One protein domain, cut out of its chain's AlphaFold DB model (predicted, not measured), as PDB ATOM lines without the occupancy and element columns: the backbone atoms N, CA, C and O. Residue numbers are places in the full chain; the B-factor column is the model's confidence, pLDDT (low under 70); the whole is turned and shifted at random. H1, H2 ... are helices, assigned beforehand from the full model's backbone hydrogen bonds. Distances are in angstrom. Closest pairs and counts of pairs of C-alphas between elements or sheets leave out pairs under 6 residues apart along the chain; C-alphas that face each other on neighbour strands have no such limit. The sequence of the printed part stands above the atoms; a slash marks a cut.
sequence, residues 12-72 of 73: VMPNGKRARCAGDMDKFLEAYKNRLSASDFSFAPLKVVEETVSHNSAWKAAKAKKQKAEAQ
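What this domain is: This is residues 12 to 72 of the 73 residues of the protein "Hypothetical protein" of Miscanthus lutarioriparius (UniProt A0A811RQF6). There is little regular structure here: two helices sit toward opposite ends of a rod, joined by a long unnamed link, and residues 51 to 59 and 61 to 72, which take in most of the longer helix H2, stick out free. The printed part has 61 residues, with two named helices, H1 then H2, and no named strand; it is all helix by class, with only 21 residues in named elements. It is extended, with a radius of gyration of the C-alphas of 19.8 A and spans of 60 by 21 by 17 A.

How they stand to each other: Look first at H2, residues 58 to 70: residues 51 to 59 stand free, and so do residues 61 to 72, of which 61 to 70 belong to H2. H1, residues 22 to 29, is apart from it. In both helices every O i to N i+4 pair is within hydrogen-bond range.

Where its parts are: Find C-alpha 58 at (27.297, 42.441, 4.125); from there H2 runs 18.7 A to C-alpha 70 at (27.044, 50.980, -12.564). H1 begins at C-alpha 22, at (-5.675, 43.072, 10.156), and spans 10.1 A.

The domain as a whole: The C-alphas of Asn 34 and Gln 72, the two farthest apart, are 61.7 A apart. Residues 30 to 57 form the long link, and the printed part has no cut. Residues 48 to 72 have pLDDT under 70.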
ATOM      1  N   VAL A  12       2.095  33.962  12.241       93.50
ATOM      2  CA  VAL A  12       1.772  32.549  12.006       93.50
ATOM      3  C   VAL A  12       0.682  32.145  12.990       93.50
ATOM      4  O   VAL A  12       0.865  32.223  14.200       93.50
ATOM      5  N   MET A  13      -0.465  31.740  12.460       90.44
ATOM      6  CA  MET A  13      -1.621  31.340  13.252       90.44
ATOM      7  C   MET A  13      -1.491  29.871  13.695       90.44
ATOM      8  O   MET A  13      -0.800  29.097  13.027       90.44
ATOM      9  N   PRO A  14      -2.193  29.431  14.760       89.38
ATOM     10  CA  PRO A  14      -2.145  28.040  15.238       89.38
ATOM     11  C   PRO A  14      -2.524  26.981  14.189       89.38
ATOM     12  O   PRO A  14      -2.139  25.825  14.303       89.38
ATOM     13  N   ASN A  15      -3.256  27.372  13.142       88.62
ATOM     14  CA  ASN A  15      -3.608  26.514  12.007       88.62
ATOM     15  C   ASN A  15      -2.509  26.436  10.921       88.62
ATOM     16  O   ASN A  15      -2.756  25.897   9.844       88.62
ATOM     17  N   GLY A  16      -1.342  27.043  11.153       91.00
ATOM     18  CA  GLY A  16      -0.220  27.110  10.216       91.00
ATOM     19  C   GLY A  16      -0.366  28.140   9.090       91.00
ATOM     20  O   GLY A  16       0.577  28.346   8.324       91.00
ATOM     21  N   LYS A  17      -1.514  28.819   8.966       92.06
ATOM     22  CA  LYS A  17      -1.711  29.889   7.976       92.06
ATOM     23  C   LYS A  17      -1.072  31.192   8.458       92.06
ATOM     24  O   LYS A  17      -0.833  31.393   9.647       92.06
ATOM     25  N   ARG A  18      -0.817  32.100   7.515       93.81
ATOM     26  CA  ARG A  18      -0.210  33.408   7.785       93.81
ATOM     27  C   ARG A  18      -1.249  34.512   7.659       93.81
ATOM     28  O   ARG A  18      -1.932  34.566   6.639       93.81
ATOM     29  N   ALA A  19      -1.320  35.387   8.653       92.94
ATOM     30  CA  ALA A  19      -2.045  36.648   8.565       92.94
ATOM     31  C   ALA A  19      -1.053  37.755   8.197       92.94
ATOM     32  O   ALA A  19      -0.056  37.939   8.900       92.94
ATOM     33  N   ARG A  20      -1.301  38.458   7.086       91.88
ATOM     34  CA  ARG A  20      -0.438  39.555   6.601       91.88
ATOM     35  C   ARG A  20      -1.020  40.937   6.876       91.88
ATOM     36  O   ARG A  20      -0.320  41.934   6.742       91.88
ATOM     37  N   CYS A  21      -2.288  41.003   7.256       91.44
ATOM     38  CA  CYS A  21      -2.961  42.241   7.607       91.44
ATOM     39  C   CYS A  21      -4.044  42.005   8.663       91.44
ATOM     40  O   CYS A  21      -4.424  40.866   8.953       91.44
ATOM     41  N   ALA A  22      -4.584  43.106   9.190       91.69
ATOM     42  CA  ALA A  22      -5.675  43.072  10.156       91.69
ATOM     43  C   ALA A  22      -6.912  42.336   9.618       91.69
ATOM     44  O   ALA A  22      -7.538  41.611  10.374       91.69
ATOM     45  N   GLY A  23      -7.224  42.439   8.320       91.62
ATOM     46  CA  GLY A  23      -8.367  41.733   7.722       91.62
ATOM     47  C   GLY A  23      -8.220  40.206   7.727       91.62
ATOM     48  O   GLY A  23      -9.185  39.496   8.003       91.62
ATOM     49  N   ASP A  24      -7.008  39.690   7.485       90.88
ATOM     50  CA  ASP A  24      -6.733  38.250   7.604       90.88
ATOM     51  C   ASP A  24      -6.907  37.778   9.055       90.88
ATOM     52  O   ASP A  24      -7.437  36.693   9.303       90.88
ATOM     53  N   MET A  25      -6.451  38.600  10.005       91.50
ATOM     54  CA  MET A  25      -6.538  38.305  11.432       91.50
ATOM     55  C   MET A  25      -7.977  38.385  11.942       91.50
ATOM     56  O   MET A  25      -8.403  37.505  12.679       91.50
ATOM     57  N   ASP A  26      -8.749  39.378  11.506       91.44
ATOM     58  CA  ASP A  26     -10.159  39.555  11.860       91.44
ATOM     59  C   ASP A  26     -10.992  38.341  11.430       91.44
ATOM     60  O   ASP A  26     -11.689  37.723  12.236       91.44
ATOM     61  N   LYS A  27     -10.785  37.886  10.189       90.81
ATOM     62  CA  LYS A  27     -11.437  36.686   9.655       90.81
ATOM     63  C   LYS A  27     -11.075  35.415  10.428       90.81
ATOM     64  O   LYS A  27     -11.879  34.490  10.511       90.81
ATOM     65  N   PHE A  28      -9.863  35.335  10.975       89.06
ATOM     66  CA  PHE A  28      -9.451  34.213  11.818       89.06
ATOM     67  C   PHE A  28     -10.023  34.311  13.239       89.06
ATOM     68  O   PHE A  28     -10.468  33.309  13.803       89.06
ATOM     69  N   LEU A  29     -10.037  35.516  13.807       90.00
ATOM     70  CA  LEU A  29     -10.551  35.808  15.140       90.00
ATOM     71  C   LEU A  29     -12.079  35.785  15.211       90.00
ATOM     72  O   LEU A  29     -12.612  35.777  16.317       90.00
ATOM     73  N   GLU A  30     -12.794  35.677  14.086       87.38
ATOM     74  CA  GLU A  30     -14.246  35.474  14.094       87.38
ATOM     75  C   GLU A  30     -14.689  34.290  14.971       87.38
ATOM     76  O   GLU A  30     -15.750  34.346  15.590       87.38
ATOM     77  N   ALA A  31     -13.866  33.244  15.070       83.31
ATOM     78  CA  ALA A  31     -14.126  32.092  15.932       83.31
ATOM     79  C   ALA A  31     -13.746  32.322  17.416       83.31
ATOM     80  O   ALA A  31     -14.045  31.484  18.262       83.31
ATOM     81  N   TYR A  32     -13.095  33.445  17.744       81.94
ATOM     82  CA  TYR A  32     -12.464  33.746  19.040       81.94
ATOM     83  C   TYR A  32     -12.808  35.148  19.591       81.94
ATOM     84  O   TYR A  32     -12.111  35.641  20.483       81.94
ATOM     85  N   LYS A  33     -13.896  35.771  19.103       70.75
ATOM     86  CA  LYS A  33     -14.289  37.192  19.288       70.75
ATOM     87  C   LYS A  33     -14.304  37.742  20.729       70.75
ATOM     88  O   LYS A  33     -14.353  38.950  20.904       70.75
ATOM     89  N   ASN A  34     -14.242  36.896  21.758       76.69
ATOM     90  CA  ASN A  34     -14.350  37.307  23.164       76.69
ATOM     91  C   ASN A  34     -13.009  37.432  23.908       76.69
ATOM     92  O   ASN A  34     -13.014  37.716  25.104       76.69
ATOM     93  N   ARG A  35     -11.867  37.169  23.257       79.62
ATOM     94  CA  ARG A  35     -10.551  37.200  23.926       79.62
ATOM     95  C   ARG A  35      -9.531  38.139  23.303       79.62
ATOM     96  O   ARG A  35      -8.660  38.604  24.027       79.62
ATOM     97  N   LEU A  36      -9.602  38.352  21.994       84.00
ATOM     98  CA  LEU A  36      -8.616  39.107  21.226       84.00
ATOM     99  C   LEU A  36      -9.316  39.850  20.091       84.00
ATOM    100  O   LEU A  36     -10.252  39.323  19.486       84.00
ATOM    101  N   SER A  37      -8.823  41.042  19.785       86.44
ATOM    102  CA  SER A  37      -9.237  41.867  18.656       86.44
ATOM    103  C   SER A  37      -8.116  41.938  17.623       86.44
ATOM    104  O   SER A  37      -6.934  41.911  17.964       86.44
ATOM    105  N   ALA A  38      -8.461  42.106  16.342       87.50
ATOM    106  CA  ALA A  38      -7.467  42.380  15.303       87.50
ATOM    107  C   ALA A  38      -6.664  43.668  15.588       87.50
ATOM    108  O   ALA A  38      -5.527  43.789  15.137       87.50
ATOM    109  N   SER A  39      -7.224  44.599  16.375       89.31
ATOM    110  CA  SER A  39      -6.539  45.817  16.830       89.31
ATOM    111  C   SER A  39      -5.372  45.556  17.781       89.31
ATOM    112  O   SER A  39      -4.511  46.420  17.921       89.31
ATOM    113  N   ASP A  40      -5.322  44.385  18.416       89.50
ATOM    114  CA  ASP A  40      -4.232  44.012  19.324       89.50
ATOM    115  C   ASP A  40      -2.955  43.619  18.557       89.50
ATOM    116  O   ASP A  40      -1.898  43.408  19.152       89.50
ATOM    117  N   PHE A  41      -3.030  43.535  17.223       89.25
ATOM    118  CA  PHE A  41      -1.941  43.102  16.357       89.25
ATOM    119  C   PHE A  41      -1.429  44.249  15.486       89.25
ATOM    120  O   PHE A  41      -2.172  44.869  14.725       89.25
ATOM    121  N   SER A  42      -0.115  44.480  15.530       88.50
ATOM    122  CA  SER A  42       0.552  45.411  14.620       88.50
ATOM    123  C   SER A  42       1.111  44.675  13.408       88.50
ATOM    124  O   SER A  42       1.875  43.720  13.550       88.50
ATOM    125  N   PHE A  43       0.754  45.158  12.220       86.88
ATOM    126  CA  PHE A  43       1.320  44.743  10.930       86.88
ATOM    127  C   PHE A  43       2.264  45.804  10.359       86.88
ATOM    128  O   PHE A  43       2.612  45.757   9.181       86.88
ATOM    129  N   ALA A  44       2.655  46.787  11.177       82.69
ATOM    130  CA  ALA A  44       3.558  47.832  10.735       82.69
ATOM    131  C   ALA A  44       4.886  47.201  10.272       82.69
ATOM    132  O   ALA A  44       5.483  46.413  11.018       82.69
ATOM    133  N   PRO A  45       5.360  47.517   9.055       73.50
ATOM    134  CA  PRO A  45       6.687  47.107   8.636       73.50
ATOM    135  C   PRO A  45       7.714  47.705   9.597       73.50
ATOM    136  O   PRO A  45       7.636  48.885   9.954       73.50
ATOM    137  N   LEU A  46       8.676  46.889  10.031       72.88
ATOM    138  CA  LEU A  46       9.755  47.378  10.878       72.88
ATOM    139  C   LEU A  46      10.582  48.375  10.070       72.88
ATOM    140  O   LEU A  46      11.222  47.993   9.090       72.88
ATOM    141  N   LYS A  47      10.580  49.642  10.487       70.69
ATOM    142  CA  LYS A  47      11.342  50.684   9.808       70.69
ATOM    143  C   LYS A  47      12.835  50.450  10.025       70.69
ATOM    144  O   LYS A  47      13.370  50.743  11.094       70.69
ATOM    145  N   VAL A  48      13.508  49.919   9.012       67.25
ATOM    146  CA  VAL A  48      14.963  49.758   9.017       67.25
ATOM    147  C   VAL A  48      15.562  51.038   8.452       67.25
ATOM    148  O   VAL A  48      15.420  51.345   7.266       67.25
ATOM    149  N   VAL A  49      16.216  51.804   9.320       68.00
ATOM    150  CA  VAL A  49      16.978  52.995   8.938       68.00
ATOM    151  C   VAL A  49      18.463  52.658   8.909       68.00
ATOM    152  O   VAL A  49      18.908  51.705   9.533       68.00
ATOM    153  N   GLU A  50      19.254  53.435   8.173       63.69
ATOM    154  CA  GLU A  50      20.701  53.210   8.055       63.69
ATOM    155  C   GLU A  50      21.413  53.124   9.416       63.69
ATOM    156  O   GLU A  50      22.357  52.356   9.561       63.69
ATOM    157  N   GLU A  51      20.905  53.858  10.406       64.94
ATOM    158  CA  GLU A  51      21.395  53.899  11.786       64.94
ATOM    159  C   GLU A  51      21.149  52.597  12.566       64.94
ATOM    160  O   GLU A  51      21.907  52.270  13.474       64.94
ATOM    161  N   THR A  52      20.120  51.817  12.203       68.62
ATOM    162  CA  THR A  52      19.812  50.536  12.862       68.62
ATOM    163  C   THR A  52      20.562  49.357  12.250       68.62
ATOM    164  O   THR A  52      20.452  48.233  12.742       68.62
ATOM    165  N   VAL A  53      21.349  49.583  11.194       66.19
ATOM    166  CA  VAL A  53      22.108  48.528  10.527       66.19
ATOM    167  C   VAL A  53      23.595  48.686  10.817       66.19
ATOM    168  O   VAL A  53      24.215  49.670  10.427       66.19
ATOM    169  N   SER A  54      24.184  47.677  11.470       68.44
ATOM    170  CA  SER A  54      25.613  47.655  11.813       68.44
ATOM    171  C   SER A  54      26.491  48.029  10.616       68.44
ATOM    172  O   SER A  54      26.289  47.520   9.512       68.44
ATOM    173  N   HIS A  55      27.509  48.865  10.833       65.06
ATOM    174  CA  HIS A  55      28.442  49.300   9.788       65.06
ATOM    175  C   HIS A  55      29.136  48.145   9.040       65.06
ATOM    176  O   HIS A  55      29.549  48.335   7.899       65.06
ATOM    177  N   ASN A  56      29.218  46.948   9.635       61.34
ATOM    178  CA  ASN A  56      29.884  45.775   9.056       61.34
ATOM    179  C   ASN A  56      28.937  44.799   8.331       61.34
ATOM    180  O   ASN A  56      29.249  43.636   8.085       61.34
ATOM    181  N   SER A  57      27.723  45.235   8.031       62.06
ATOM    182  CA  SER A  57      26.721  44.389   7.394       62.06
ATOM    183  C   SER A  57      27.058  44.149   5.914       62.06
ATOM    184  O   SER A  57      27.346  45.071   5.144       62.06
ATOM    185  N   ALA A  58      26.971  42.885   5.486       66.00
ATOM    186  CA  ALA A  58      27.297  42.441   4.125       66.00
ATOM    187  C   ALA A  58      26.537  43.209   3.020       66.00
ATOM    188  O   ALA A  58      27.021  43.347   1.895       66.00
ATOM    189  N   TRP A  59      25.372  43.775   3.345       63.62
ATOM    190  CA  TRP A  59      24.567  44.578   2.426       63.62
ATOM    191  C   TRP A  59      25.264  45.868   1.947       63.62
ATOM    192  O   TRP A  59      25.060  46.270   0.802       63.62
ATOM    193  N   LYS A  60      26.126  46.499   2.761       62.66
ATOM    194  CA  LYS A  60      26.828  47.746   2.414       62.66
ATOM    195  C   LYS A  60      27.939  47.449   1.427       62.66
ATOM    196  O   LYS A  60      28.069  48.148   0.424       62.66
ATOM    197  N   ALA A  61      28.665  46.356   1.659       66.44
ATOM    198  CA  ALA A  61      29.648  45.837   0.719       66.44
ATOM    199  C   ALA A  61      28.992  45.477  -0.627       66.44
ATOM    200  O   ALA A  61      29.509  45.844  -1.683       66.44
ATOM    201  N   ALA A  62      27.821  44.831  -0.606       66.69
ATOM    202  CA  ALA A  62      27.074  44.502  -1.819       66.69
ATOM    203  C   ALA A  62      26.575  45.754  -2.571       66.69
ATOM    204  O   ALA A  62      26.713  45.832  -3.794       66.69
ATOM    205  N   LYS A  63      26.055  46.766  -1.859       65.31
ATOM    206  CA  LYS A  63      25.586  48.024  -2.466       65.31
ATOM    207  C   LYS A  63      26.738  48.820  -3.091       65.31
ATOM    208  O   LYS A  63      26.593  49.308  -4.207       65.31
ATOM    209  N   ALA A  64      27.889  48.888  -2.417       66.94
ATOM    210  CA  ALA A  64      29.088  49.556  -2.929       66.94
ATOM    211  C   ALA A  64      29.628  48.882  -4.199       66.94
ATOM    212  O   ALA A  64      30.002  49.567  -5.151       66.94
ATOM    213  N   LYS A  65      29.616  47.540  -4.258       69.56
ATOM    214  CA  LYS A  65      29.973  46.807  -5.482       69.56
ATOM    215  C   LYS A  65      29.008  47.105  -6.629       69.56
ATOM    216  O   LYS A  65      29.459  47.304  -7.753       69.56
ATOM    217  N   LYS A  66      27.703  47.183  -6.346       68.62
ATOM    218  CA  LYS A  66      26.687  47.480  -7.363       68.62
ATOM    219  C   LYS A  66      26.835  48.898  -7.930       68.62
ATOM    220  O   LYS A  66      26.811  49.061  -9.140       68.62
ATOM    221  N   GLN A  67      27.094  49.892  -7.079       67.00
ATOM    222  CA  GLN A  67      27.322  51.277  -7.513       67.00
ATOM    223  C   GLN A  67      28.627  51.454  -8.301       67.00
ATOM    224  O   GLN A  67      28.650  52.207  -9.268       67.00
ATOM    225  N   LYS A  68      29.702  50.737  -7.941       64.62
ATOM    226  CA  LYS A  68      30.944  50.748  -8.734       64.62
ATOM    227  C   LYS A  68      30.770  50.106 -10.111       64.62
ATOM    228  O   LYS A  68      31.336  50.608 -11.071       64.62
ATOM    229  N   ALA A  69      29.985  49.034 -10.210       68.38
ATOM    230  CA  ALA A  69      29.690  48.389 -11.490       68.38
ATOM    231  C   ALA A  69      28.820  49.268 -12.406       68.38
ATOM    232  O   ALA A  69      28.950  49.208 -13.623       68.38
ATOM    233  N   GLU A  70      27.947  50.093 -11.825       58.41
ATOM    234  CA  GLU A  70      27.044  50.980 -12.564       58.41
ATOM    235  C   GLU A  70      27.722  52.293 -12.995       58.41
ATOM    236  O   GLU A  70      27.383  52.833 -14.037       58.41
ATOM    237  N   ALA A  71      28.728  52.764 -12.249       59.38
ATOM    238  CA  ALA A  71      29.536  53.939 -12.600       59.38
ATOM    239  C   ALA A  71      30.633  53.662 -13.651       59.38
ATOM    240  O   ALA A  71      31.325  54.586 -14.072       59.38
ATOM    241  N   GLN A  72      30.830  52.397 -14.033       57.62
ATOM    242  CA  GLN A  72      31.841  51.965 -15.004       57.62
ATOM    243  C   GLN A  72      31.222  51.501 -16.337       57.62
ATOM    244  O   GLN A  72      31.901  50.874 -17.149       57.62
TER     245      GLN A  72